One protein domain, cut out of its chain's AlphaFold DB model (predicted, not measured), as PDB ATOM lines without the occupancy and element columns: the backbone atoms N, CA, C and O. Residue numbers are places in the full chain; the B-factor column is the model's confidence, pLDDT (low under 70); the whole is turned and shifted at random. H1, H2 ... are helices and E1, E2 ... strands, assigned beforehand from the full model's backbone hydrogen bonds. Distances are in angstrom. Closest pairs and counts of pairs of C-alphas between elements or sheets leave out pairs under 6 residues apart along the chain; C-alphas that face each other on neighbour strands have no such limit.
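What this domain is: This is residues 4 to 189 of the 260 residues of an uncharacterized protein of Planctomycetes bacterium (UniProt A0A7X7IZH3). Two strongly twisted sheets of four strands stand face to face as a sandwich, and a thin arm, the hairpin of E4 and E5 with its loop, reaches far out from one end. The helix H1 lies across the outside of the sheet of E1, E10, E3 and E8, and residues 4 to 33, with no named element, loop out on the side of the edge strands E7 and E8. The printed part has 186 residues with one named helix and ten named strands, H1 first, then E1 to E10; both large sheets are antiparallel, in the orders E1, E10, E3, E8 and E2, E9, E6, E7. The class is mostly strand, with under half of the residues in named elements. The whole is compact, with a radius of gyration of the C-alphas of 18.2 A and spans of 60 by 45 by 30 A.

Where its parts are: Find C-alpha 174 at (13.810, -16.531, 26.335); from there E10, residues 174 to 183, runs 28.9 A to C-alpha 183 at (15.908, 12.057, 22.490). In its sheet look for E1, residues 54 to 62, 24.4 A long with a bend of 56 degrees at residue 58, E3, residues 85 to 93, 26.7 A, and E8, residues 146 to 154, 22.6 A. The second sheet has E2, residues 73 to 81, E9, residues 159 to 166, E6, residues 124 to 131, and E7, residues 134 to 139, with lengths of 23.3 A, 22.0 A, 23.1 A and 15.0 A. E4, residues 98 to 100, and E5, residues 113 to 115, are 6.7 A each. H1, residues 34 to 42, begins at (2.846, 13.209, 28.616) and is 11.9 A long.

How they stand to each other: Start at E10, an inner strand with E1 and E3 as its antiparallel neighbours: N 57 of E1 and O 179 of E10 are within hydrogen-bond range at 2.8 A, and so are N 92 of E3 and O 178 of E10 at 2.8 A. E3 and E8 are antiparallel neighbours too, with N 89 and O 149 within hydrogen-bond range at 2.8 A. In the other sheet look at N 76 and O 161, 2.8 A, for E2 and E9, N 128 and O 162, 2.9 A, for E9 and E6, and N 129 and O 137, 2.8 A, for the hairpin E6 and E7. The facing parts of the sandwich are 8.4 A centre to centre, with strands at 19 degrees. H1 is on the first sheet at a height of 8.3 A, over E1 and E10, across the strands at 76 degrees to E1 on the local plane; its closest C-alphas to E1 are Met 40 and Gly 55, 4.4 A. Every O i to N i+4 pair of H1 is within hydrogen-bond range. In the hairpin E4 and E5, N 98 and O 115 are 2.9 A apart.

The domain as a whole: The C-alphas of Asn 103 and Pro 156, 60.0 A, are the two farthest apart. The printed part has no cut; the links H1 to E1 and E4 to E5 are long. Mean pLDDT of the printed part is 91.5, and residues 4, 67 to 70 and 189 are under 70.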
ATOM      1  N   GLY A   4      12.236  11.627  32.067       56.25
ATOM      2  CA  GLY A   4      13.515  12.281  31.814       56.25
ATOM      3  C   GLY A   4      13.450  13.772  32.134       56.25
ATOM      4  O   GLY A   4      14.241  14.558  31.618       56.25
ATOM      5  N   ARG A   5      12.446  14.190  32.919       73.56
ATOM      6  CA  ARG A   5      12.507  15.410  33.718       73.56
ATOM      7  C   ARG A   5      12.757  14.987  35.153       73.56
ATOM      8  O   ARG A   5      11.869  14.446  35.806       73.56
ATOM      9  N   HIS A   6      13.968  15.211  35.627       82.50
ATOM     10  CA  HIS A   6      14.346  14.851  36.983       82.50
ATOM     11  C   HIS A   6      13.905  15.938  37.965       82.50
ATOM     12  O   HIS A   6      14.025  17.134  37.683       82.50
ATOM     13  N   ALA A   7      13.371  15.511  39.106       83.19
ATOM     14  CA  ALA A   7      13.160  16.374  40.258       83.19
ATOM     15  C   ALA A   7      14.398  16.336  41.168       83.19
ATOM     16  O   ALA A   7      15.282  15.501  40.989       83.19
ATOM     17  N   LEU A   8      14.447  17.251  42.136       90.00
ATOM     18  CA  LEU A   8      15.353  17.115  43.271       90.00
ATOM     19  C   LEU A   8      14.714  16.209  44.319       90.00
ATOM     20  O   LEU A   8      13.489  16.202  44.474       90.00
ATOM     21  N   ASP A   9      15.561  15.534  45.078       91.44
ATOM     22  CA  ASP A   9      15.172  14.808  46.276       91.44
ATOM     23  C   ASP A   9      14.623  15.740  47.355       91.44
ATOM     24  O   ASP A   9      14.775  16.967  47.317       91.44
ATOM     25  N   ALA A  10      13.979  15.147  48.359       92.19
ATOM     26  CA  ALA A  10      13.397  15.875  49.482       92.19
ATOM     27  C   ALA A  10      14.433  16.715  50.254       92.19
ATOM     28  O   ALA A  10      14.072  17.713  50.881       92.19
ATOM     29  N   ASP A  11      15.711  16.332  50.206       94.31
ATOM     30  CA  ASP A  11      16.831  17.068  50.798       94.31
ATOM     31  C   ASP A  11      17.487  18.085  49.839       94.31
ATOM     32  O   ASP A  11      18.407  18.804  50.231       94.31
ATOM     33  N   GLY A  12      16.988  18.186  48.604       92.94
ATOM     34  CA  GLY A  12      17.487  19.072  47.557       92.94
ATOM     35  C   GLY A  12      18.648  18.502  46.739       92.94
ATOM     36  O   GLY A  12      19.182  19.226  45.894       92.94
ATOM     37  N   SER A  13      19.058  17.252  46.972       93.25
ATOM     38  CA  SER A  13      20.066  16.590  46.142       93.25
ATOM     39  C   SER A  13      19.525  16.277  44.735       93.25
ATOM     40  O   SER A  13      18.311  16.181  44.534       93.25
ATOM     41  N   PRO A  14      20.396  16.238  43.707       91.38
ATOM     42  CA  PRO A  14      19.973  15.900  42.355       91.38
ATOM     43  C   PRO A  14      19.634  14.412  42.248       91.38
ATOM     44  O   PRO A  14      20.268  13.596  42.912       91.38
ATOM     45  N   TRP A  15      18.718  14.087  41.335       91.62
ATOM     46  CA  TRP A  15      18.442  12.714  40.913       91.62
ATOM     47  C   TRP A  15      19.736  11.957  40.611       91.62
ATOM     48  O   TRP A  15      20.583  12.453  39.855       91.62
ATOM     49  N   ALA A  16      19.879  10.769  41.188       91.00
ATOM     50  CA  ALA A  16      21.069   9.952  41.034       91.00
ATOM     51  C   ALA A  16      20.721   8.470  40.906       91.00
ATOM     52  O   ALA A  16      19.872   7.939  41.612       91.00
ATOM     53  N   ASN A  17      21.458   7.782  40.042       92.44
ATOM     54  CA  ASN A  17      21.403   6.338  39.891       92.44
ATOM     55  C   ASN A  17      22.827   5.758  39.830       92.44
ATOM     56  O   ASN A  17      23.827   6.480  39.915       92.44
ATOM     57  N   SER A  18      22.938   4.439  39.712       94.50
ATOM     58  CA  SER A  18      24.203   3.767  39.406       94.50
ATOM     59  C   SER A  18      23.968   2.635  38.413       94.50
ATOM     60  O   SER A  18      22.826   2.264  38.163       94.50
ATOM     61  N   SER A  19      25.037   2.042  37.881       95.38
ATOM     62  CA  SER A  19      24.899   0.955  36.908       95.38
ATOM     63  C   SER A  19      24.143  -0.257  37.453       95.38
ATOM     64  O   SER A  19      23.575  -0.991  36.672       95.38
ATOM     65  N   THR A  20      24.114  -0.481  38.769       96.56
ATOM     66  CA  THR A  20      23.382  -1.605  39.388       96.56
ATOM     67  C   THR A  20      22.154  -1.165  40.182       96.56
ATOM     68  O   THR A  20      21.504  -1.992  40.807       96.56
ATOM     69  N   HIS A  21      21.876   0.139  40.214       95.88
ATOM     70  CA  HIS A  21      20.696   0.727  40.849       95.88
ATOM     71  C   HIS A  21      20.110   1.709  39.834       95.88
ATOM     72  O   HIS A  21      20.461   2.890  39.875       95.88
ATOM     73  N   PRO A  22      19.307   1.218  38.877       93.88
ATOM     74  CA  PRO A  22      18.934   1.944  37.663       93.88
ATOM     75  C   PRO A  22      18.084   3.182  37.948       93.88
ATOM     76  O   PRO A  22      18.091   4.139  37.169       93.88
ATOM     77  N   LEU A  23      17.364   3.170  39.069       94.00
ATOM     78  CA  LEU A  23      16.433   4.210  39.475       94.00
ATOM     79  C   LEU A  23      16.953   4.985  40.681       94.00
ATOM     80  O   LEU A  23      17.607   4.432  41.566       94.00
ATOM     81  N   ASP A  24      16.570   6.253  40.744       93.56
ATOM     82  CA  ASP A  24      16.721   7.045  41.954       93.56
ATOM     83  C   ASP A  24      15.802   6.516  43.065       93.56
ATOM     84  O   ASP A  24      14.658   6.118  42.820       93.56
ATOM     85  N   PHE A  25      16.297   6.521  44.304       91.75
ATOM     86  CA  PHE A  25      15.593   5.926  45.439       91.75
ATOM     87  C   PHE A  25      14.318   6.685  45.845       91.75
ATOM     88  O   PHE A  25      13.405   6.082  46.412       91.75
ATOM     89  N   GLN A  26      14.235   7.993  45.591       92.94
ATOM     90  CA  GLN A  26      13.061   8.805  45.929       92.94
ATOM     91  C   GLN A  26      12.197   9.107  44.707       92.94
ATOM     92  O   GLN A  26      10.969   9.074  44.796       92.94
ATOM     93  N   GLN A  27      12.824   9.418  43.576       90.06
ATOM     94  CA  GLN A  27      12.144   9.900  42.374       90.06
ATOM     95  C   GLN A  27      11.905   8.801  41.332       90.06
ATOM     96  O   GLN A  27      11.210   9.043  40.343       90.06
ATOM     97  N   GLY A  28      12.469   7.602  41.505       91.62
ATOM     98  CA  GLY A  28      12.378   6.530  40.517       91.62
ATOM     99  C   GLY A  28      13.041   6.941  39.202       91.62
ATOM    100  O   GLY A  28      14.191   7.373  39.182       91.62
ATOM    101  N   THR A  29      12.309   6.867  38.087       88.19
ATOM    102  CA  THR A  29      12.790   7.396  36.798       88.19
ATOM    103  C   THR A  29      12.642   8.918  36.684       88.19
ATOM    104  O   THR A  29      13.186   9.498  35.750       88.19
ATOM    105  N   GLY A  30      11.914   9.594  37.584       88.88
ATOM    106  CA  GLY A  30      11.644  11.037  37.546       88.88
ATOM    107  C   GLY A  30      10.172  11.402  37.291       88.88
ATOM    108  O   GLY A  30       9.250  10.644  37.586       88.88
ATOM    109  N   ILE A  31       9.938  12.611  36.771       87.12
ATOM    110  CA  ILE A  31       8.596  13.162  36.542       87.12
ATOM    111  C   ILE A  31       8.047  12.693  35.194       87.12
ATOM    112  O   ILE A  31       8.664  12.873  34.142       87.12
ATOM    113  N   PHE A  32       6.817  12.185  35.232       84.69
ATOM    114  CA  PHE A  32       6.053  11.787  34.059       84.69
ATOM    115  C   PHE A  32       5.835  12.939  33.063       84.69
ATOM    116  O   PHE A  32       5.291  13.988  33.419       84.69
ATOM    117  N   ASP A  33       6.199  12.719  31.795       88.12
ATOM    118  CA  ASP A  33       6.033  13.695  30.712       88.12
ATOM    119  C   ASP A  33       5.110  13.144  29.609       88.12
ATOM    120  O   ASP A  33       5.497  12.325  28.773       88.12
ATOM    121  N   MET A  34       3.862  13.629  29.592       88.88
ATOM    122  CA  MET A  34       2.846  13.209  28.616       88.88
ATOM    123  C   MET A  34       3.202  13.551  27.166       88.88
ATOM    124  O   MET A  34       2.731  12.870  26.254       88.88
ATOM    125  N   VAL A  35       4.009  14.588  26.930       89.00
ATOM    126  CA  VAL A  35       4.416  14.965  25.571       89.00
ATOM    127  C   VAL A  35       5.415  13.943  25.042       89.00
ATOM    128  O   VAL A  35       5.233  13.449  23.930       89.00
ATOM    129  N   ARG A  36       6.394  13.545  25.863       88.88
ATOM    130  CA  ARG A  36       7.330  12.458  25.523       88.88
ATOM    131  C   ARG A  36       6.605  11.123  25.357       88.88
ATOM    132  O   ARG A  36       6.881  10.391  24.411       88.88
ATOM    133  N   CYS A  37       5.632  10.819  26.223       89.00
ATOM    134  CA  CYS A  37       4.707   9.692  26.033       89.00
ATOM    135  C   CYS A  37       4.084   9.689  24.646       89.00
ATOM    136  O   CYS A  37       4.234   8.730  23.892       89.00
ATOM    137  N   HIS A  38       3.430  10.787  24.294       90.94
ATOM    138  CA  HIS A  38       2.790  10.922  23.000       90.94
ATOM    139  C   HIS A  38       3.783  10.775  21.837       90.94
ATOM    140  O   HIS A  38       3.452  10.102  20.866       90.94
ATOM    141  N   GLN A  39       4.987  11.350  21.926       90.19
ATOM    142  CA  GLN A  39       6.023  11.244  20.886       90.19
ATOM    143  C   GLN A  39       6.445   9.791  20.633       90.19
ATOM    144  O   GLN A  39       6.361   9.334  19.496       90.19
ATOM    145  N   MET A  40       6.793   9.044  21.684       92.69
ATOM    146  CA  MET A  40       7.218   7.640  21.573       92.69
ATOM    147  C   MET A  40       6.139   6.721  21.000       92.69
ATOM    148  O   MET A  40       6.439   5.852  20.185       92.69
ATOM    149  N   TYR A  41       4.877   6.914  21.394       92.31
ATOM    150  CA  TYR A  41       3.774   6.130  20.831       92.31
ATOM    151  C   TYR A  41       3.407   6.574  19.409       92.31
ATOM    152  O   TYR A  41       3.062   5.733  18.584       92.31
ATOM    153  N   SER A  42       3.519   7.869  19.096       93.88
ATOM    154  CA  SER A  42       3.256   8.390  17.745       93.88
ATOM    155  C   SER A  42       4.324   7.977  16.734       93.88
ATOM    156  O   SER A  42       4.010   7.852  15.554       93.88
ATOM    157  N   ALA A  43       5.563   7.754  17.182       91.88
ATOM    158  CA  ALA A  43       6.638   7.208  16.356       91.88
ATOM    159  C   ALA A  43       6.392   5.742  15.947       91.88
ATOM    160  O   ALA A  43       7.002   5.268  14.993       91.88
ATOM    161  N   GLY A  44       5.472   5.048  16.627       91.88
ATOM    162  CA  GLY A  44       5.165   3.643  16.385       91.88
ATOM    163  C   GLY A  44       6.196   2.682  16.982       91.88
ATOM    164  O   GLY A  44       7.260   3.093  17.453       91.88
ATOM    165  N   GLN A  45       5.838   1.396  16.982       96.56
ATOM    166  CA  GLN A  45       6.745   0.325  17.380       96.56
ATOM    167  C   GLN A  45       7.863   0.188  16.339       96.56
ATOM    168  O   GLN A  45       7.588   0.170  15.137       96.56
ATOM    169  N   GLN A  46       9.105   0.081  16.799       94.88
ATOM    170  CA  GLN A  46      10.294  -0.091  15.970       94.88
ATOM    171  C   GLN A  46      11.092  -1.279  16.498       94.88
ATOM    172  O   GLN A  46      11.380  -1.344  17.689       94.88
ATOM    173  N   LEU A  47      11.407  -2.217  15.608       92.00
ATOM    174  CA  LEU A  47      12.159  -3.424  15.943       92.00
ATOM    175  C   LEU A  47      13.662  -3.118  16.028       92.00
ATOM    176  O   LEU A  47      14.102  -2.018  15.696       92.00
ATOM    177  N   CYS A  48      14.447  -4.117  16.432       88.75
ATOM    178  CA  CYS A  48      15.907  -4.067  16.356       88.75
ATOM    179  C   CYS A  48      16.411  -3.671  14.953       88.75
ATOM    180  O   CYS A  48      15.803  -4.024  13.940       88.75
ATOM    181  N   GLY A  49      17.564  -3.003  14.917       85.06
ATOM    182  CA  GLY A  49      18.144  -2.360  13.740       85.06
ATOM    183  C   GLY A  49      18.087  -0.831  13.842       85.06
ATOM    184  O   GLY A  49      18.020  -0.295  14.953       85.06
ATOM    185  N   PRO A  50      18.126  -0.119  12.707       84.00
ATOM    186  CA  PRO A  50      17.977   1.335  12.641       84.00
ATOM    187  C   PRO A  50      16.651   1.825  13.218       84.00
ATOM    188  O   PRO A  50      15.572   1.388  12.807       84.00
ATOM    189  N   VAL A  51      16.730   2.762  14.163       91.56
ATOM    190  CA  VAL A  51      15.574   3.339  14.851       91.56
ATOM    191  C   VAL A  51      15.636   4.854  14.946       91.56
ATOM    192  O   VAL A  51      16.667   5.465  15.208       91.56
ATOM    193  N   LEU A  52      14.474   5.490  14.829       92.31
ATOM    194  CA  LEU A  52      14.300   6.919  15.043       92.31
ATOM    195  C   LEU A  52      14.734   7.340  16.454       92.31
ATOM    196  O   LEU A  52      14.720   6.567  17.404       92.31
ATOM    197  N   SER A  53      14.983   8.640  16.613       92.75
ATOM    198  CA  SER A  53      15.306   9.297  17.896       92.75
ATOM    199  C   SER A  53      14.308   9.068  19.046       92.75
ATOM    200  O   SER A  53      14.618   9.350  20.202       92.75
ATOM    201  N   SER A  54      13.100   8.584  18.747       94.31
ATOM    202  CA  SER A  54      12.118   8.157  19.739       94.31
ATOM    203  C   SER A  54      11.327   6.965  19.216       94.31
ATOM    204  O   SER A  54      11.100   6.848  18.008       94.31
ATOM    205  N   GLY A  55      10.907   6.091  20.122       95.62
ATOM    206  CA  GLY A  55      10.179   4.883  19.769       95.62
ATOM    207  C   GLY A  55      10.000   3.946  20.950       95.62
ATOM    208  O   GLY A  55      10.292   4.287  22.100       95.62
ATOM    209  N   HIS A  56       9.462   2.775  20.643       97.62
ATOM    210  CA  HIS A  56       9.325   1.674  21.580       97.62
ATOM    211  C   HIS A  56       9.385   0.338  20.845       97.62
ATOM    212  O   HIS A  56       9.117   0.281  19.644       97.62
ATOM    213  N   ASP A  57       9.675  -0.726  21.580       98.06
ATOM    214  CA  ASP A  57       9.585  -2.096  21.100       98.06
ATOM    215  C   ASP A  57       8.954  -3.006  22.159       98.06
ATOM    216  O   ASP A  57       9.139  -2.800  23.360       98.06
ATOM    217  N   PHE A  58       8.214  -4.005  21.687       97.62
ATOM    218  CA  PHE A  58       7.737  -5.147  22.456       97.62
ATOM    219  C   PHE A  58       8.268  -6.393  21.762       97.62
ATOM    220  O   PHE A  58       7.830  -6.719  20.653       97.62
ATOM    221  N   ALA A  59       9.212  -7.073  22.398       96.62
ATOM    222  CA  ALA A  59       9.959  -8.139  21.755       96.62
ATOM    223  C   ALA A  59      10.250  -9.290  22.718       96.62
ATOM    224  O   ALA A  59      10.095  -9.185  23.933       96.62
ATOM    225  N   THR A  60      10.680 -10.405  22.137       97.00
ATOM    226  CA  THR A  60      11.188 -11.570  22.860       97.00
ATOM    227  C   THR A  60      12.663 -11.719  22.533       97.00
ATOM    228  O   THR A  60      13.041 -11.723  21.359       97.00
ATOM    229  N   ILE A  61      13.500 -11.842  23.558       95.81
ATOM    230  CA  ILE A  61      14.932 -12.092  23.414       95.81
ATOM    231  C   ILE A  61      15.227 -13.536  23.808       95.81
ATOM    232  O   ILE A  61      14.949 -13.951  24.925       95.81
ATOM    233  N   SER A  62      15.770 -14.316  22.874       94.81
ATOM    234  CA  SER A  62      16.067 -15.739  23.080       94.81
ATOM    235  C   SER A  62      17.569 -16.003  23.164       94.81
ATOM    236  O   SER A  62      18.374 -15.348  22.496       94.81
ATOM    237  N   GLY A  63      17.944 -17.027  23.927       93.00
ATOM    238  CA  GLY A  63      19.339 -17.391  24.169       93.00
ATOM    239  C   GLY A  63      20.014 -16.478  25.191       93.00
ATOM    240  O   GLY A  63      19.348 -15.777  25.949       93.00
ATOM    241  N   VAL A  64      21.343 -16.521  25.244       93.12
ATOM    242  CA  VAL A  64      22.155 -15.748  26.195       93.12
ATOM    243  C   VAL A  64      23.327 -15.081  25.480       93.12
ATOM    244  O   VAL A  64      23.894 -15.639  24.535       93.12
ATOM    245  N   ALA A  65      23.679 -13.888  25.944       88.88
ATOM    246  CA  ALA A  65      24.806 -13.103  25.474       88.88
ATOM    247  C   ALA A  65      26.125 -13.656  26.043       88.88
ATOM    248  O   ALA A  65      26.709 -13.096  26.968       88.88
ATOM    249  N   ASP A  66      26.615 -14.756  25.475       76.75
ATOM    250  CA  ASP A  66      27.950 -15.289  25.772       76.75
ATOM    251  C   ASP A  66      28.973 -14.698  24.798       76.75
ATOM    252  O   ASP A  66      28.704 -14.665  23.601       76.75
ATOM    253  N   GLY A  67      30.136 -14.246  25.295       56.44
ATOM    254  CA  GLY A  67      31.155 -13.422  24.609       56.44
ATOM    255  C   GLY A  67      31.614 -13.866  23.207       56.44
ATOM    256  O   GLY A  67      32.757 -14.289  23.030       56.44
ATOM    257  N   GLY A  68      30.730 -13.734  22.214       56.53
ATOM    258  CA  GLY A  68      30.910 -14.115  20.812       56.53
ATOM    259  C   GLY A  68      29.638 -14.597  20.085       56.53
ATOM    260  O   GLY A  68      29.660 -14.686  18.861       56.53
ATOM    261  N   SER A  69      28.541 -14.908  20.788       62.78
ATOM    262  CA  SER A  69      27.243 -15.258  20.187       62.78
ATOM    263  C   SER A  69      26.432 -14.005  19.845       62.78
ATOM    264  O   SER A  69      26.400 -13.054  20.621       62.78
ATOM    265  N   ALA A  70      25.738 -14.015  18.702       69.81
ATOM    266  CA  ALA A  70      24.716 -13.012  18.389       69.81
ATOM    267  C   ALA A  70      23.374 -13.288  19.104       69.81
ATOM    268  O   ALA A  70      22.469 -12.463  19.050       69.81
ATOM    269  N   GLN A  71      23.224 -14.454  19.747       85.44
ATOM    270  CA  GLN A  71      22.035 -14.782  20.538       85.44
ATOM    271  C   GLN A  71      22.016 -13.991  21.850       85.44
ATOM    272  O   GLN A  71      23.062 -13.579  22.344       85.44
ATOM    273  N   GLY A  72      20.825 -13.782  22.415       92.38
ATOM    274  CA  GLY A  72      20.663 -12.999  23.639       92.38
ATOM    275  C   GLY A  72      21.017 -11.517  23.485       92.38
ATOM    276  O   GLY A  72      21.257 -10.863  24.495       92.38
ATOM    277  N   LEU A  73      21.064 -10.990  22.256       93.06
ATOM    278  CA  LEU A  73      21.339  -9.583  21.960       93.06
ATOM    279  C   LEU A  73      20.223  -8.981  21.099       93.06
ATOM    280  O   LEU A  73      19.832  -9.562  20.088       93.06
ATOM    281  N   ALA A  74      19.772  -7.786  21.463       94.56
ATOM    282  CA  ALA A  74      18.860  -6.967  20.670       94.56
ATOM    283  C   ALA A  74      19.444  -5.556  20.540       94.56
ATOM    284  O   ALA A  74      19.583  -4.854  21.540       94.56
ATOM    285  N   ARG A  75      19.839  -5.166  19.320       93.00
ATOM    286  CA  ARG A  75      20.513  -3.888  19.034       93.00
ATOM    287  C   ARG A  75      19.576  -2.911  18.347       93.00
ATOM    288  O   ARG A  75      18.911  -3.268  17.380       93.00
ATOM    289  N   TYR A  76      19.603  -1.672  18.811       94.94
ATOM    290  CA  TYR A  76      18.848  -0.551  18.279       94.94
ATOM    291  C   TYR A  76      19.822   0.573  17.944       94.94
ATOM    292  O   TYR A  76      20.512   1.105  18.817       94.94
ATOM    293  N   MET A  77      19.898   0.915  16.670       91.31
ATOM    294  CA  MET A  77      20.871   1.851  16.129       91.31
ATOM    295  C   MET A  77      20.225   3.231  16.029       91.31
ATOM    296  O   MET A  77      19.317   3.441  15.235       91.31
ATOM    297  N   LEU A  78      20.657   4.173  16.871       91.69
ATOM    298  CA  LEU A  78      20.145   5.548  16.854       91.69
ATOM    299  C   LEU A  78      20.868   6.410  15.818       91.69
ATOM    300  O   LEU A  78      20.314   7.411  15.372       91.69
ATOM    301  N   GLY A  79      22.104   6.064  15.463       87.94
ATOM    302  CA  GLY A  79      22.945   6.864  14.581       87.94
ATOM    303  C   GLY A  79      23.566   8.062  15.300       87.94
ATOM    304  O   GLY A  79      23.993   7.965  16.451       87.94
ATOM    305  N   VAL A  80      23.634   9.209  14.623       86.94
ATOM    306  CA  VAL A  80      24.355  10.408  15.079       86.94
ATOM    307  C   VAL A  80      23.396  11.503  15.503       86.94
ATOM    308  O   VAL A  80      22.584  11.940  14.681       86.94
ATOM    309  N   PRO A  81      23.507  12.051  16.720       91.00
ATOM    310  CA  PRO A  81      22.678  13.177  17.100       91.00
ATOM    311  C   PRO A  81      23.063  14.421  16.279       91.00
ATOM    312  O   PRO A  81      24.235  14.767  16.136       91.00
ATOM    313  N   SER A  82      22.059  15.128  15.757       87.06
ATOM    314  CA  SER A  82      22.225  16.371  14.971       87.06
ATOM    315  C   SER A  82      22.813  17.558  15.757       87.06
ATOM    316  O   SER A  82      23.156  18.587  15.174       87.06
ATOM    317  N   GLY A  83      22.952  17.417  17.075       87.56
ATOM    318  CA  GLY A  83      23.527  18.390  17.995       87.56
ATOM    319  C   GLY A  83      23.848  17.731  19.338       87.56
ATOM    320  O   GLY A  83      23.806  16.511  19.453       87.56
ATOM    321  N   ALA A  84      24.154  18.532  20.362       92.56
ATOM    322  CA  ALA A  84      24.233  18.001  21.721       92.56
ATOM    323  C   ALA A  84      22.856  17.454  22.129       92.56
ATOM    324  O   ALA A  84      21.880  18.200  22.056       92.56
ATOM    325  N   ALA A  85      22.788  16.181  22.515       94.31
ATOM    326  CA  ALA A  85      21.523  15.486  22.736       94.31
ATOM    327  C   ALA A  85      21.370  14.952  24.160       94.31
ATOM    328  O   ALA A  85      22.322  14.474  24.781       94.31
ATOM    329  N   ASP A  86      20.138  14.986  24.642       94.25
ATOM    330  CA  ASP A  86      19.658  14.190  25.756       94.25
ATOM    331  C   ASP A  86      19.094  12.874  25.216       94.25
ATOM    332  O   ASP A  86      18.450  12.843  24.165       94.25
ATOM    333  N   LEU A  87      19.301  11.779  25.938       95.12
ATOM    334  CA  LEU A  87      18.789  10.458  25.585       95.12
ATOM    335  C   LEU A  87      18.307   9.741  26.838       95.12
ATOM    336  O   LEU A  87      19.039   9.616  27.818       95.12
ATOM    337  N   ASN A  88      17.067   9.264  26.782       94.75
ATOM    338  CA  ASN A  88      16.449   8.451  27.821       94.75
ATOM    339  C   ASN A  88      16.061   7.112  27.212       94.75
ATOM    340  O   ASN A  88      15.442   7.094  26.148       94.75
ATOM    341  N   ILE A  89      16.400   6.023  27.890       96.56
ATOM    342  CA  ILE A  89      16.077   4.657  27.489       96.56
ATOM    343  C   ILE A  89      15.615   3.913  28.737       96.56
ATOM    344  O   ILE A  89      16.287   3.946  29.770       96.56
ATOM    345  N   THR A  90      14.462   3.263  28.658       96.88
ATOM    346  CA  THR A  90      13.920   2.438  29.739       96.88
ATOM    347  C   THR A  90      13.572   1.073  29.179       96.88
ATOM    348  O   THR A  90      12.736   0.974  28.280       96.88
ATOM    349  N   LEU A  91      14.205   0.048  29.731       98.31
ATOM    350  CA  LEU A  91      13.937  -1.362  29.489       98.31
ATOM    351  C   LEU A  91      13.176  -1.918  30.694       98.31
ATOM    352  O   LEU A  91      13.524  -1.612  31.831       98.31
ATOM    353  N   VAL A  92      12.150  -2.726  30.451       98.00
ATOM    354  CA  VAL A  92      11.415  -3.470  31.481       98.00
ATOM    355  C   VAL A  92      11.068  -4.861  30.963       98.00
ATOM    356  O   VAL A  92      10.826  -5.031  29.769       98.00
ATOM    357  N   TRP A  93      11.000  -5.836  31.859       97.75
ATOM    358  CA  TRP A  93      10.510  -7.186  31.566       97.75
ATOM    359  C   TRP A  93       9.647  -7.698  32.712       97.75
ATOM    360  O   TRP A  93       9.541  -7.055  33.765       97.75
ATOM    361  N   ASP A  94       8.967  -8.817  32.495       93.56
ATOM    362  CA  ASP A  94       8.015  -9.332  33.468       93.56
ATOM    363  C   ASP A  94       8.724  -9.888  34.706       93.56
ATOM    364  O   ASP A  94       9.791 -10.501  34.648       93.56
ATOM    365  N   ARG A  95       8.114  -9.648  35.874       91.50
ATOM    366  CA  ARG A  95       8.586 -10.254  37.117       91.50
ATOM    367  C   ARG A  95       7.978 -11.639  37.262       91.50
ATOM    368  O   ARG A  95       6.756 -11.763  37.343       91.50
ATOM    369  N   HIS A  96       8.811 -12.665  37.382       90.62
ATOM    370  CA  HIS A  96       8.354 -14.050  37.495       90.62
ATOM    371  C   HIS A  96       7.898 -14.294  38.931       90.62
ATOM    372  O   HIS A  96       8.698 -14.555  39.828       90.62
ATOM    373  N   THR A  97       6.609 -14.082  39.195       90.81
ATOM    374  CA  THR A  97       5.998 -14.226  40.522       90.81
ATOM    375  C   THR A  97       4.731 -15.056  40.414       90.81
ATOM    376  O   THR A  97       3.835 -14.747  39.631       90.81
ATOM    377  N   PHE A  98       4.650 -16.091  41.240       89.81
ATOM    378  CA  PHE A  98       3.538 -17.028  41.273       89.81
ATOM    379  C   PHE A  98       2.676 -16.771  42.499       89.81
ATOM    380  O   PHE A  98       3.180 -16.355  43.542       89.81
ATOM    381  N   TRP A  99       1.379 -17.012  42.359       93.69
ATOM    382  CA  TRP A  99       0.389 -16.852  43.416       93.69
ATOM    383  C   TRP A  99      -0.042 -18.227  43.925       93.69
ATOM    384  O   TRP A  99      -0.413 -19.094  43.134       93.69
ATOM    385  N   ASP A 100       0.028 -18.410  45.240       94.62
ATOM    386  CA  ASP A 100      -0.548 -19.546  45.955       94.62
ATOM    387  C   ASP A 100      -1.862 -19.094  46.605       94.62
ATOM    388  O   ASP A 100      -1.840 -18.391  47.622       94.62
ATOM    389  N   ASP A 101      -2.989 -19.471  45.995       94.38
ATOM    390  CA  ASP A 101      -4.327 -19.291  46.567       94.38
ATOM    391  C   ASP A 101      -4.542 -20.336  47.665       94.38
ATOM    392  O   ASP A 101      -4.993 -21.465  47.430       94.38
ATOM    393  N   VAL A 102      -4.180 -19.964  48.890       94.50
ATOM    394  CA  VAL A 102      -4.128 -20.891  50.027       94.50
ATOM    395  C   VAL A 102      -5.526 -21.388  50.396       94.50
ATOM    396  O   VAL A 102      -5.681 -22.490  50.935       94.50
ATOM    397  N   ASN A 103      -6.554 -20.574  50.149       93.00
ATOM    398  CA  ASN A 103      -7.920 -20.861  50.573       93.00
ATOM    399  C   ASN A 103      -8.848 -21.303  49.416       93.00
ATOM    400  O   ASN A 103      -9.950 -21.794  49.689       93.00
ATOM    401  N   GLY A 104      -8.376 -21.234  48.168       95.31
ATOM    402  CA  GLY A 104      -9.040 -21.735  46.965       95.31
ATOM    403  C   GLY A 104     -10.271 -20.924  46.564       95.31
ATOM    404  O   GLY A 104     -11.247 -21.512  46.082       95.31
ATOM    405  N   ASN A 105     -10.291 -19.621  46.858       95.88
ATOM    406  CA  ASN A 105     -11.432 -18.740  46.592       95.88
ATOM    407  C   ASN A 105     -11.309 -17.930  45.287       95.88
ATOM    408  O   ASN A 105     -12.238 -17.173  44.981       95.88
ATOM    409  N   ASP A 106     -10.215 -18.086  44.537       94.81
ATOM    410  CA  ASP A 106      -9.870 -17.323  43.336       94.81
ATOM    411  C   ASP A 106      -9.810 -15.791  43.571       94.81
ATOM    412  O   ASP A 106     -10.107 -14.989  42.676       94.81
ATOM    413  N   GLN A 107      -9.450 -15.349  44.780       94.88
ATOM    414  CA  GLN A 107      -9.307 -13.941  45.154       94.88
ATOM    415  C   GLN A 107      -7.986 -13.704  45.872       94.88
ATOM    416  O   GLN A 107      -7.756 -14.257  46.935       94.88
ATOM    417  N   ILE A 108      -7.175 -12.782  45.343       94.06
ATOM    418  CA  ILE A 108      -5.954 -12.348  46.025       94.06
ATOM    419  C   ILE A 108      -6.331 -11.670  47.345       94.06
ATOM    420  O   ILE A 108      -6.883 -10.561  47.348       94.06
ATOM    421  N   ASP A 109      -6.008 -12.316  48.462       94.38
ATOM    422  CA  ASP A 109      -6.292 -11.812  49.802       94.38
ATOM    423  C   ASP A 109      -5.113 -11.967  50.780       94.38
ATOM    424  O   ASP A 109      -4.021 -12.418  50.441       94.38
ATOM    425  N   ALA A 110      -5.291 -11.482  52.012       93.88
ATOM    426  CA  ALA A 110      -4.219 -11.447  53.009       93.88
ATOM    427  C   ALA A 110      -3.784 -12.841  53.508       93.88
ATOM    428  O   ALA A 110      -2.800 -12.930  54.244       93.88
ATOM    429  N   GLY A 111      -4.541 -13.895  53.188       92.94
ATOM    430  CA  GLY A 111      -4.212 -15.284  53.495       92.94
ATOM    431  C   GLY A 111      -3.307 -15.954  52.460       92.94
ATOM    432  O   GLY A 111      -2.775 -17.022  52.759       92.94
ATOM    433  N   ASP A 112      -3.116 -15.334  51.298       95.81
ATOM    434  CA  ASP A 112      -2.352 -15.905  50.192       95.81
ATOM    435  C   ASP A 112      -0.853 -15.655  50.310       95.81
ATOM    436  O   ASP A 112      -0.378 -14.819  51.092       95.81
ATOM    437  N   SER A 113      -0.088 -16.373  49.491       94.00
ATOM    438  CA  SER A 113       1.349 -16.156  49.378       94.00
ATOM    439  C   SER A 113       1.804 -15.997  47.931       94.00
ATOM    440  O   SER A 113       1.136 -16.420  46.989       94.00
ATOM    441  N   PHE A 114       2.956 -15.349  47.770       92.88
ATOM    442  CA  PHE A 114       3.632 -15.200  46.489       92.88
ATOM    443  C   PHE A 114       5.012 -15.834  46.576       92.88
ATOM    444  O   PHE A 114       5.699 -15.695  47.592       92.88
ATOM    445  N   TYR A 115       5.414 -16.526  45.518       89.56
ATOM    446  CA  TYR A 115       6.661 -17.282  45.497       89.56
ATOM    447  C   TYR A 115       7.321 -17.262  44.116       89.56
ATOM    448  O   TYR A 115       6.723 -16.843  43.125       89.56
ATOM    449  N   HIS A 116       8.573 -17.715  44.077       88.31
ATOM    450  CA  HIS A 116       9.355 -17.945  42.862       88.31
ATOM    451  C   HIS A 116       9.511 -19.457  42.646       88.31
ATOM    452  O   HIS A 116       9.590 -20.213  43.621       88.31
ATOM    453  N   LEU A 117       9.530 -19.903  41.390       86.88
ATOM    454  CA  LEU A 117       9.817 -21.293  41.033       86.88
ATOM    455  C   LEU A 117      11.309 -21.439  40.729       86.88
ATOM    456  O   LEU A 117      11.868 -20.629  40.002       86.88
ATOM    457  N   ALA A 118      11.938 -22.495  41.247       84.88
ATOM    458  CA  ALA A 118      13.366 -22.744  41.024       84.88
ATOM    459  C   ALA A 118      13.690 -23.097  39.558       84.88
ATOM    460  O   ALA A 118      14.840 -23.021  39.130       84.88
ATOM    461  N   GLU A 119      12.682 -23.533  38.804       85.75
ATOM    462  CA  GLU A 119      12.750 -23.829  37.372       85.75
ATOM    463  C   GLU A 119      12.254 -22.674  36.486       85.75
ATOM    464  O   GLU A 119      12.147 -22.857  35.274       85.75
ATOM    465  N   ASP A 120      11.923 -21.527  37.088       86.56
ATOM    466  CA  ASP A 120      11.541 -20.294  36.394       86.56
ATOM    467  C   ASP A 120      12.079 -19.075  37.162       86.56
ATOM    468  O   ASP A 120      11.343 -18.207  37.645       86.56
ATOM    469  N   GLU A 121      13.397 -19.091  37.368       91.25
ATOM    470  CA  GLU A 121      14.114 -18.002  38.028       91.25
ATOM    471  C   GLU A 121      14.076 -16.735  37.172       91.25
ATOM    472  O   GLU A 121      14.064 -16.793  35.942       91.25
ATOM    473  N   GLN A 122      14.102 -15.581  37.841       93.62
ATOM    474  CA  GLN A 122      14.015 -14.286  37.178       93.62
ATOM    475  C   GLN A 122      15.153 -14.100  36.171       93.62
ATOM    476  O   GLN A 122      16.335 -14.128  36.519       93.62
ATOM    477  N   ASP A 123      14.768 -13.830  34.933       94.94
ATOM    478  CA  ASP A 123      15.678 -13.456  33.865       94.94
ATOM    479  C   ASP A 123      16.428 -12.149  34.155       94.94
ATOM    480  O   ASP A 123      15.886 -11.240  34.790       94.94
ATOM    481  N   ASN A 124      17.669 -12.050  33.665       95.81
ATOM    482  CA  ASN A 124      18.517 -10.872  33.843       95.81
ATOM    483  C   ASN A 124      18.836 -10.223  32.491       95.81
ATOM    484  O   ASN A 124      19.592 -10.790  31.688       95.81
ATOM    485  N   LEU A 125      18.251  -9.049  32.250       97.94
ATOM    486  CA  LEU A 125      18.470  -8.260  31.046       97.94
ATOM    487  C   LEU A 125      19.254  -6.985  31.376       97.94
ATOM    488  O   LEU A 125      18.754  -6.123  32.086       97.94
ATOM    489  N   ASP A 126      20.429  -6.821  30.772       97.88
ATOM    490  CA  ASP A 126      21.198  -5.579  30.859       97.88
ATOM    491  C   ASP A 126      20.833  -4.631  29.710       97.88
ATOM    492  O   ASP A 126      20.588  -5.057  28.575       97.88
ATOM    493  N   LEU A 127      20.920  -3.328  29.969       98.50
ATOM    494  CA  LEU A 127      20.851  -2.270  28.968       98.50
ATOM    495  C   LEU A 127      22.215  -1.592  28.821       98.50
ATOM    496  O   LEU A 127      22.764  -1.039  29.774       98.50
ATOM    497  N   VAL A 128      22.744  -1.579  27.599       98.06
ATOM    498  CA  VAL A 128      24.058  -1.002  27.294       98.06
ATOM    499  C   VAL A 128      23.944   0.014  26.175       98.06
ATOM    500  O   VAL A 128      23.439  -0.301  25.103       98.06
ATOM    501  N   LEU A 129      24.440   1.224  26.406       98.12
ATOM    502  CA  LEU A 129      24.598   2.261  25.395       98.12
ATOM    503  C   LEU A 129      26.041   2.264  24.902       98.12
ATOM    504  O   LEU A 129      26.980   2.356  25.695       98.12
ATOM    505  N   TYR A 130      26.210   2.245  23.590       93.75
ATOM    506  CA  TYR A 130      27.490   2.382  22.924       93.75
ATOM    507  C   TYR A 130      27.599   3.719  22.212       93.75
ATOM    508  O   TYR A 130      26.604   4.312  21.790       93.75
ATOM    509  N   ARG A 131      28.843   4.145  22.030       91.56
ATOM    510  CA  ARG A 131      29.231   5.202  21.113       91.56
ATOM    511  C   ARG A 131      30.461   4.753  20.333       91.56
ATOM    512  O   ARG A 131      31.457   4.373  20.941       91.56
ATOM    513  N   ASP A 132      30.394   4.816  19.007       79.88
ATOM    514  CA  ASP A 132      31.491   4.464  18.098       79.88
ATOM    515  C   ASP A 132      32.051   3.051  18.398       79.88
ATOM    516  O   ASP A 132      33.260   2.826  18.449       79.88
ATOM    517  N   GLY A 133      31.152   2.102  18.694       77.81
ATOM    518  CA  GLY A 133      31.483   0.714  19.050       77.81
ATOM    519  C   GLY A 133      32.017   0.500  20.475       77.81
ATOM    520  O   GLY A 133      32.273  -0.637  20.870       77.81
ATOM    521  N   VAL A 134      32.167   1.559  21.274       83.12
ATOM    522  CA  VAL A 134      32.665   1.496  22.656       83.12
ATOM    523  C   VAL A 134      31.511   1.670  23.639       83.12
ATOM    524  O   VAL A 134      30.683   2.560  23.470       83.12
ATOM    525  N   GLU A 135      31.448   0.835  24.680       93.69
ATOM    526  CA  GLU A 135      30.461   0.994  25.756       93.69
ATOM    527  C   GLU A 135      30.621   2.367  26.422       93.69
ATOM    528  O   GLU A 135      31.684   2.704  26.949       93.69
ATOM    529  N   LEU A 136      29.557   3.166  26.385       95.81
ATOM    530  CA  LEU A 136      29.500   4.495  26.983       95.81
ATOM    531  C   LEU A 136      28.826   4.462  28.356       95.81
ATOM    532  O   LEU A 136      29.282   5.134  29.280       95.81
ATOM    533  N   ALA A 137      27.729   3.713  28.481       97.00
ATOM    534  CA  ALA A 137      26.976   3.577  29.720       97.00
ATOM    535  C   ALA A 137      26.281   2.218  29.790       97.00
ATOM    536  O   ALA A 137      25.863   1.677  28.770       97.00
ATOM    537  N   THR A 138      26.114   1.716  31.010       97.62
ATOM    538  CA  THR A 138      25.501   0.415  31.276       97.62
ATOM    539  C   THR A 138      24.586   0.514  32.487       97.62
ATOM    540  O   THR A 138      24.937   1.154  33.483       97.62
ATOM    541  N   SER A 139      23.443  -0.150  32.385       98.19
ATOM    542  CA  SER A 139      22.481  -0.409  33.447       98.19
ATOM    543  C   SER A 139      22.296  -1.934  33.494       98.19
ATOM    544  O   SER A 139      21.936  -2.535  32.484       98.19
ATOM    545  N   CYS A 140      22.697  -2.551  34.602       97.12
ATOM    546  CA  CYS A 140      22.898  -3.990  34.786       97.12
ATOM    547  C   CYS A 140      22.586  -4.426  36.230       97.12
ATOM    548  O   CYS A 140      23.426  -4.998  36.940       97.12
ATOM    549  N   SER A 141      21.400  -4.081  36.724       96.94
ATOM    550  CA  SER A 141      20.928  -4.588  38.006       96.94
ATOM    551  C   SER A 141      20.769  -6.103  37.953       96.94
ATOM    552  O   SER A 141      20.190  -6.664  37.037       96.94
ATOM    553  N   THR A 142      21.236  -6.791  38.991       94.94
ATOM    554  CA  THR A 142      21.046  -8.244  39.113       94.94
ATOM    555  C   THR A 142      19.786  -8.609  39.897       94.94
ATOM    556  O   THR A 142      19.618  -9.769  40.269       94.94
ATOM    557  N   VAL A 143      18.972  -7.623  40.286       91.81
ATOM    558  CA  VAL A 143      17.807  -7.816  41.170       91.81
ATOM    559  C   VAL A 143      16.539  -7.131  40.669       91.81
ATOM    560  O   VAL A 143      15.442  -7.514  41.084       91.81
ATOM    561  N   ASP A 144      16.680  -6.118  39.819       93.50
ATOM    562  CA  ASP A 144      15.562  -5.368  39.260       93.50
ATOM    563  C   ASP A 144      15.123  -5.973  37.923       93.50
ATOM    564  O   ASP A 144      15.912  -6.597  37.227       93.50
ATOM    565  N   ASN A 145      13.855  -5.766  37.561       95.69
ATOM    566  CA  ASN A 145      13.306  -6.080  36.237       95.69
ATOM    567  C   ASN A 145      13.109  -4.817  35.376       95.69
ATOM    568  O   ASN A 145      12.182  -4.707  34.567       95.69
ATOM    569  N   VAL A 146      13.943  -3.812  35.638       97.06
ATOM    570  CA  VAL A 146      13.961  -2.520  34.965       97.06
ATOM    571  C   VAL A 146      15.403  -2.083  34.808       97.06
ATOM    572  O   VAL A 146      16.155  -2.101  35.770       97.06
ATOM    573  N   GLU A 147      15.755  -1.603  33.623       98.06
ATOM    574  CA  GLU A 147      17.014  -0.909  33.387       98.06
ATOM    575  C   GLU A 147      16.743   0.479  32.819       98.06
ATOM    576  O   GLU A 147      15.801   0.693  32.044       98.06
ATOM    577  N   HIS A 148      17.560   1.454  33.215       96.06
ATOM    578  CA  HIS A 148      17.347   2.837  32.821       96.06
ATOM    579  C   HIS A 148      18.657   3.581  32.583       96.06
ATOM    580  O   HIS A 148      19.511   3.698  33.458       96.06
ATOM    581  N   ILE A 149      18.770   4.160  31.389       95.94
ATOM    582  CA  ILE A 149      19.841   5.084  31.028       95.94
ATOM    583  C   ILE A 149      19.211   6.445  30.735       95.94
ATOM    584  O   ILE A 149      18.346   6.561  29.868       95.94
ATOM    585  N   SER A 150      19.679   7.478  31.434       93.50
ATOM    586  CA  SER A 150      19.366   8.879  31.147       93.50
ATOM    587  C   SER A 150      20.662   9.679  31.098       93.50
ATOM    588  O   SER A 150      21.297   9.902  32.129       93.50
ATOM    589  N   LEU A 151      21.046  10.136  29.908       93.62
ATOM    590  CA  LEU A 151      22.248  10.941  29.691       93.62
ATOM    591  C   LEU A 151      21.904  12.255  29.000       93.62
ATOM    592  O   LEU A 151      20.996  12.318  28.173       93.62
ATOM    593  N   SER A 152      22.684  13.284  29.316       93.38
ATOM    594  CA  SER A 152      22.575  14.618  28.734       93.38
ATOM    595  C   SER A 152      23.893  15.067  28.131       93.38
ATOM    596  O   SER A 152      24.966  14.673  28.593       93.38
ATOM    597  N   GLY A 153      23.817  15.936  27.125       93.56
ATOM    598  CA  GLY A 153      25.005  16.496  26.480       93.56
ATOM    599  C   GLY A 153      25.811  15.466  25.688       93.56
ATOM    600  O   GLY A 153      27.031  15.597  25.576       93.56
ATOM    601  N   LEU A 154      25.140  14.451  25.138       94.88
ATOM    602  CA  LEU A 154      25.739  13.511  24.198       94.88
ATOM    603  C   LEU A 154      26.260  14.283  22.988       94.88
ATOM    604  O   LEU A 154      25.530  15.040  22.353       94.88
ATOM    605  N   VAL A 155      27.547  14.122  22.701       89.12
ATOM    606  CA  VAL A 155      28.236  14.813  21.605       89.12
ATOM    607  C   VAL A 155      28.210  13.958  20.329       89.12
ATOM    608  O   VAL A 155      27.916  12.763  20.423       89.12
ATOM    609  N   PRO A 156      28.555  14.521  19.152       82.06
ATOM    610  CA  PRO A 156      28.569  13.768  17.899       82.06
ATOM    611  C   PRO A 156      29.397  12.477  17.972       82.06
ATOM    612  O   PRO A 156      30.531  12.480  18.456       82.06
ATOM    613  N   GLY A 157      28.808  11.390  17.490       81.69
ATOM    614  CA  GLY A 157      29.312  10.016  17.470       81.69
ATOM    615  C   GLY A 157      28.164   9.095  17.058       81.69
ATOM    616  O   GLY A 157      27.012   9.528  17.095       81.69
ATOM    617  N   TYR A 158      28.456   7.872  16.640       82.00
ATOM    618  CA  TYR A 158      27.431   6.895  16.290       82.00
ATOM    619  C   TYR A 158      26.988   6.163  17.548       82.00
ATOM    620  O   TYR A 158      27.822   5.553  18.214       82.00
ATOM    621  N   TYR A 159      25.700   6.202  17.882       93.00
ATOM    622  CA  TYR A 159      25.178   5.505  19.051       93.00
ATOM    623  C   TYR A 159      24.268   4.353  18.656       93.00
ATOM    624  O   TYR A 159      23.409   4.457  17.779       93.00
ATOM    625  N   GLU A 160      24.402   3.285  19.424       93.38
ATOM    626  CA  GLU A 160      23.462   2.179  19.473       93.38
ATOM    627  C   GLU A 160      23.218   1.816  20.936       93.38
ATOM    628  O   GLU A 160      24.097   1.988  21.783       93.38
ATOM    629  N   PHE A 161      22.034   1.305  21.246       97.25
ATOM    630  CA  PHE A 161      21.765   0.681  22.532       97.25
ATOM    631  C   PHE A 161      21.394  -0.783  22.342       97.25
ATOM    632  O   PHE A 161      20.852  -1.187  21.314       97.25
ATOM    633  N   CYS A 162      21.738  -1.592  23.331       95.88
ATOM    634  CA  CYS A 162      21.666  -3.036  23.259       95.88
ATOM    635  C   CYS A 162      21.032  -3.592  24.528       95.88
ATOM    636  O   CYS A 162      21.467  -3.256  25.630       95.88
ATOM    637  N   VAL A 163      20.036  -4.456  24.354       97.94
ATOM    638  CA  VAL A 163      19.520  -5.325  25.415       97.94
ATOM    639  C   VAL A 163      20.318  -6.624  25.382       97.94
ATOM    640  O   VAL A 163      20.445  -7.243  24.320       97.94
ATOM    641  N   ARG A 164      20.863  -7.037  26.527       96.44
ATOM    642  CA  ARG A 164      21.619  -8.287  26.672       96.44
ATOM    643  C   ARG A 164      20.935  -9.203  27.661       96.44
ATOM    644  O   ARG A 164      20.807  -8.848  28.823       96.44
ATOM    645  N   ARG A 165      20.582 -10.408  27.232       96.31
ATOM    646  CA  ARG A 165      20.101 -11.455  28.133       96.31
ATOM    647  C   ARG A 165      21.277 -12.235  28.701       96.31
ATOM    648  O   ARG A 165      22.020 -12.857  27.943       96.31
ATOM    649  N   LEU A 166      21.458 -12.205  30.016       94.56
ATOM    650  CA  LEU A 166      22.529 -12.927  30.700       94.56
ATOM    651  C   LEU A 166      22.076 -14.322  31.138       94.56
ATOM    652  O   LEU A 166      20.895 -14.583  31.346       94.56
ATOM    653  N   ALA A 167      23.035 -15.235  31.292       92.44
ATOM    654  CA  ALA A 167      22.751 -16.569  31.796       92.44
ATOM    655  C   ALA A 167      22.395 -16.527  33.291       92.44
ATOM    656  O   ALA A 167      23.236 -16.185  34.126       92.44
ATOM    657  N   VAL A 168      21.175 -16.948  33.624       92.88
ATOM    658  CA  VAL A 168      20.713 -17.172  34.998       92.88
ATOM    659  C   VAL A 168      20.424 -18.664  35.179       92.88
ATOM    660  O   VAL A 168      19.854 -19.330  34.318       92.88
ATOM    661  N   ALA A 169      20.888 -19.244  36.285       92.62
ATOM    662  CA  ALA A 169      20.619 -20.651  36.563       92.62
ATOM    663  C   ALA A 169      19.137 -20.825  36.915       92.62
ATOM    664  O   ALA A 169      18.678 -20.213  37.870       92.62
ATOM    665  N   GLY A 170      18.421 -21.672  36.172       91.06
ATOM    666  CA  GLY A 170      16.992 -21.917  36.397       91.06
ATOM    667  C   GLY A 170      16.052 -20.964  35.653       91.06
ATOM    668  O   GLY A 170      14.849 -21.164  35.741       91.06
ATOM    669  N   SER A 171      16.564 -19.980  34.904       91.62
ATOM    670  CA  SER A 171      15.734 -19.151  34.020       91.62
ATOM    671  C   SER A 171      15.371 -19.890  32.727       91.62
ATOM    672  O   SER A 171      16.009 -20.886  32.358       91.62
ATOM    673  N   GLY A 172      14.384 -19.366  31.997       90.88
ATOM    674  CA  GLY A 172      13.920 -19.910  30.719       90.88
ATOM    675  C   GLY A 172      14.946 -19.846  29.576       90.88
ATOM    676  O   GLY A 172      16.136 -19.564  29.759       90.88
ATOM    677  N   SER A 173      14.495 -20.113  28.347       92.81
ATOM    678  CA  SER A 173      15.315 -19.961  27.127       92.81
ATOM    679  C   SER A 173      15.168 -18.601  26.447       92.81
ATOM    680  O   SER A 173      15.920 -18.292  25.517       92.81
ATOM    681  N   ASP A 174      14.188 -17.821  26.874       94.94
ATOM    682  CA  ASP A 174      13.810 -16.531  26.335       94.94
ATOM    683  C   ASP A 174      13.137 -15.674  27.406       94.94
ATOM    684  O   ASP A 174      12.764 -16.176  28.459       94.94
ATOM    685  N   GLU A 175      13.023 -14.380  27.123       96.25
ATOM    686  CA  GLU A 175      12.319 -13.417  27.964       96.25
ATOM    687  C   GLU A 175      11.583 -12.401  27.086       96.25
ATOM    688  O   GLU A 175      12.094 -11.982  26.038       96.25
ATOM    689  N   THR A 176      10.386 -11.992  27.497       97.38
ATOM    690  CA  THR A 176       9.670 -10.879  26.868       97.38
ATOM    691  C   THR A 176      10.035  -9.568  27.534       97.38
ATOM    692  O   THR A 176      10.048  -9.453  28.753       97.38
ATOM    693  N   TYR A 177      10.276  -8.537  26.736       98.31
ATOM    694  CA  TYR A 177      10.595  -7.217  27.257       98.31
ATOM    695  C   TYR A 177       9.863  -6.122  26.493       98.31
ATOM    696  O   TYR A 177       9.456  -6.272  25.335       98.31
ATOM    697  N   ALA A 178       9.727  -4.985  27.164       98.06
ATOM    698  CA  ALA A 178       9.358  -3.725  26.560       98.06
ATOM    699  C   ALA A 178      10.510  -2.737  26.730       98.06
ATOM    700  O   ALA A 178      11.075  -2.591  27.815       98.06
ATOM    701  N   ILE A 179      10.827  -2.009  25.670       98.06
ATOM    702  CA  ILE A 179      11.819  -0.938  25.706       98.06
ATOM    703  C   ILE A 179      11.229   0.319  25.082       98.06
ATOM    704  O   ILE A 179      10.463   0.255  24.124       98.06
ATOM    705  N   ALA A 180      11.547   1.477  25.644       96.62
ATOM    706  CA  ALA A 180      11.152   2.769  25.102       96.62
ATOM    707  C   ALA A 180      12.316   3.747  25.197       96.62
ATOM    708  O   ALA A 180      13.057   3.744  26.182       96.62
ATOM    709  N   TRP A 181      12.458   4.598  24.186       96.12
ATOM    710  CA  TRP A 181      13.531   5.581  24.131       96.12
ATOM    711  C   TRP A 181      13.057   6.910  23.570       96.12
ATOM    712  O   TRP A 181      12.122   6.989  22.771       96.12
ATOM    713  N   ASN A 182      13.736   7.976  23.981       94.81
ATOM    714  CA  ASN A 182      13.493   9.313  23.471       94.81
ATOM    715  C   ASN A 182      14.719  10.202  23.591       94.81
ATOM    716  O   ASN A 182      15.307  10.325  24.670       94.81
ATOM    717  N   SER A 183      14.980  10.940  22.521       94.25
ATOM    718  CA  SER A 183      15.908  12.057  22.490       94.25
ATOM    719  C   SER A 183      15.212  13.380  22.165       94.25
ATOM    720  O   SER A 183      14.114  13.411  21.610       94.25
ATOM    721  N   ASP A 184      15.828  14.485  22.572       92.19
ATOM    722  CA  ASP A 184      15.412  15.851  22.246       92.19
ATOM    723  C   ASP A 184      15.955  16.344  20.890       92.19
ATOM    724  O   ASP A 184      15.489  17.365  20.382       92.19
ATOM    725  N   GLN A 185      16.908  15.620  20.296       92.31
ATOM    726  CA  GLN A 185      17.465  15.899  18.973       92.31
ATOM    727  C   GLN A 185      16.987  14.883  17.939       92.31
ATOM    728  O   GLN A 185      16.592  13.766  18.269       92.31
ATOM    729  N   THR A 186      17.072  15.252  16.660       89.38
ATOM    730  CA  THR A 186      16.986  14.285  15.556       89.38
ATOM    731  C   THR A 186      18.305  13.547  15.391       89.38
ATOM    732  O   THR A 186      19.365  14.133  15.630       89.38
ATOM    733  N   TRP A 187      18.238  12.288  14.959       89.62
ATOM    734  CA  TRP A 187      19.414  11.443  14.795       89.62
ATOM    735  C   TRP A 187      19.529  10.947  13.358       89.62
ATOM    736  O   TRP A 187      18.569  10.419  12.792       89.62
ATOM    737  N   LEU A 188      20.695  11.172  12.762       80.44
ATOM    738  CA  LEU A 188      21.038  10.735  11.418       80.44
ATOM    739  C   LEU A 188      21.499   9.287  11.505       80.44
ATOM    740  O   LEU A 188      22.563   9.018  12.048       80.44
ATOM    741  N   GLN A 189      20.675   8.373  10.999       69.88
ATOM    742  CA  GLN A 189      20.916   6.931  11.094       69.88
ATOM    743  C   GLN A 189      22.244   6.518  10.472       69.88
ATOM    744  O   GLN A 189      22.884   5.608  10.977       69.88
TER     745      GLN A 189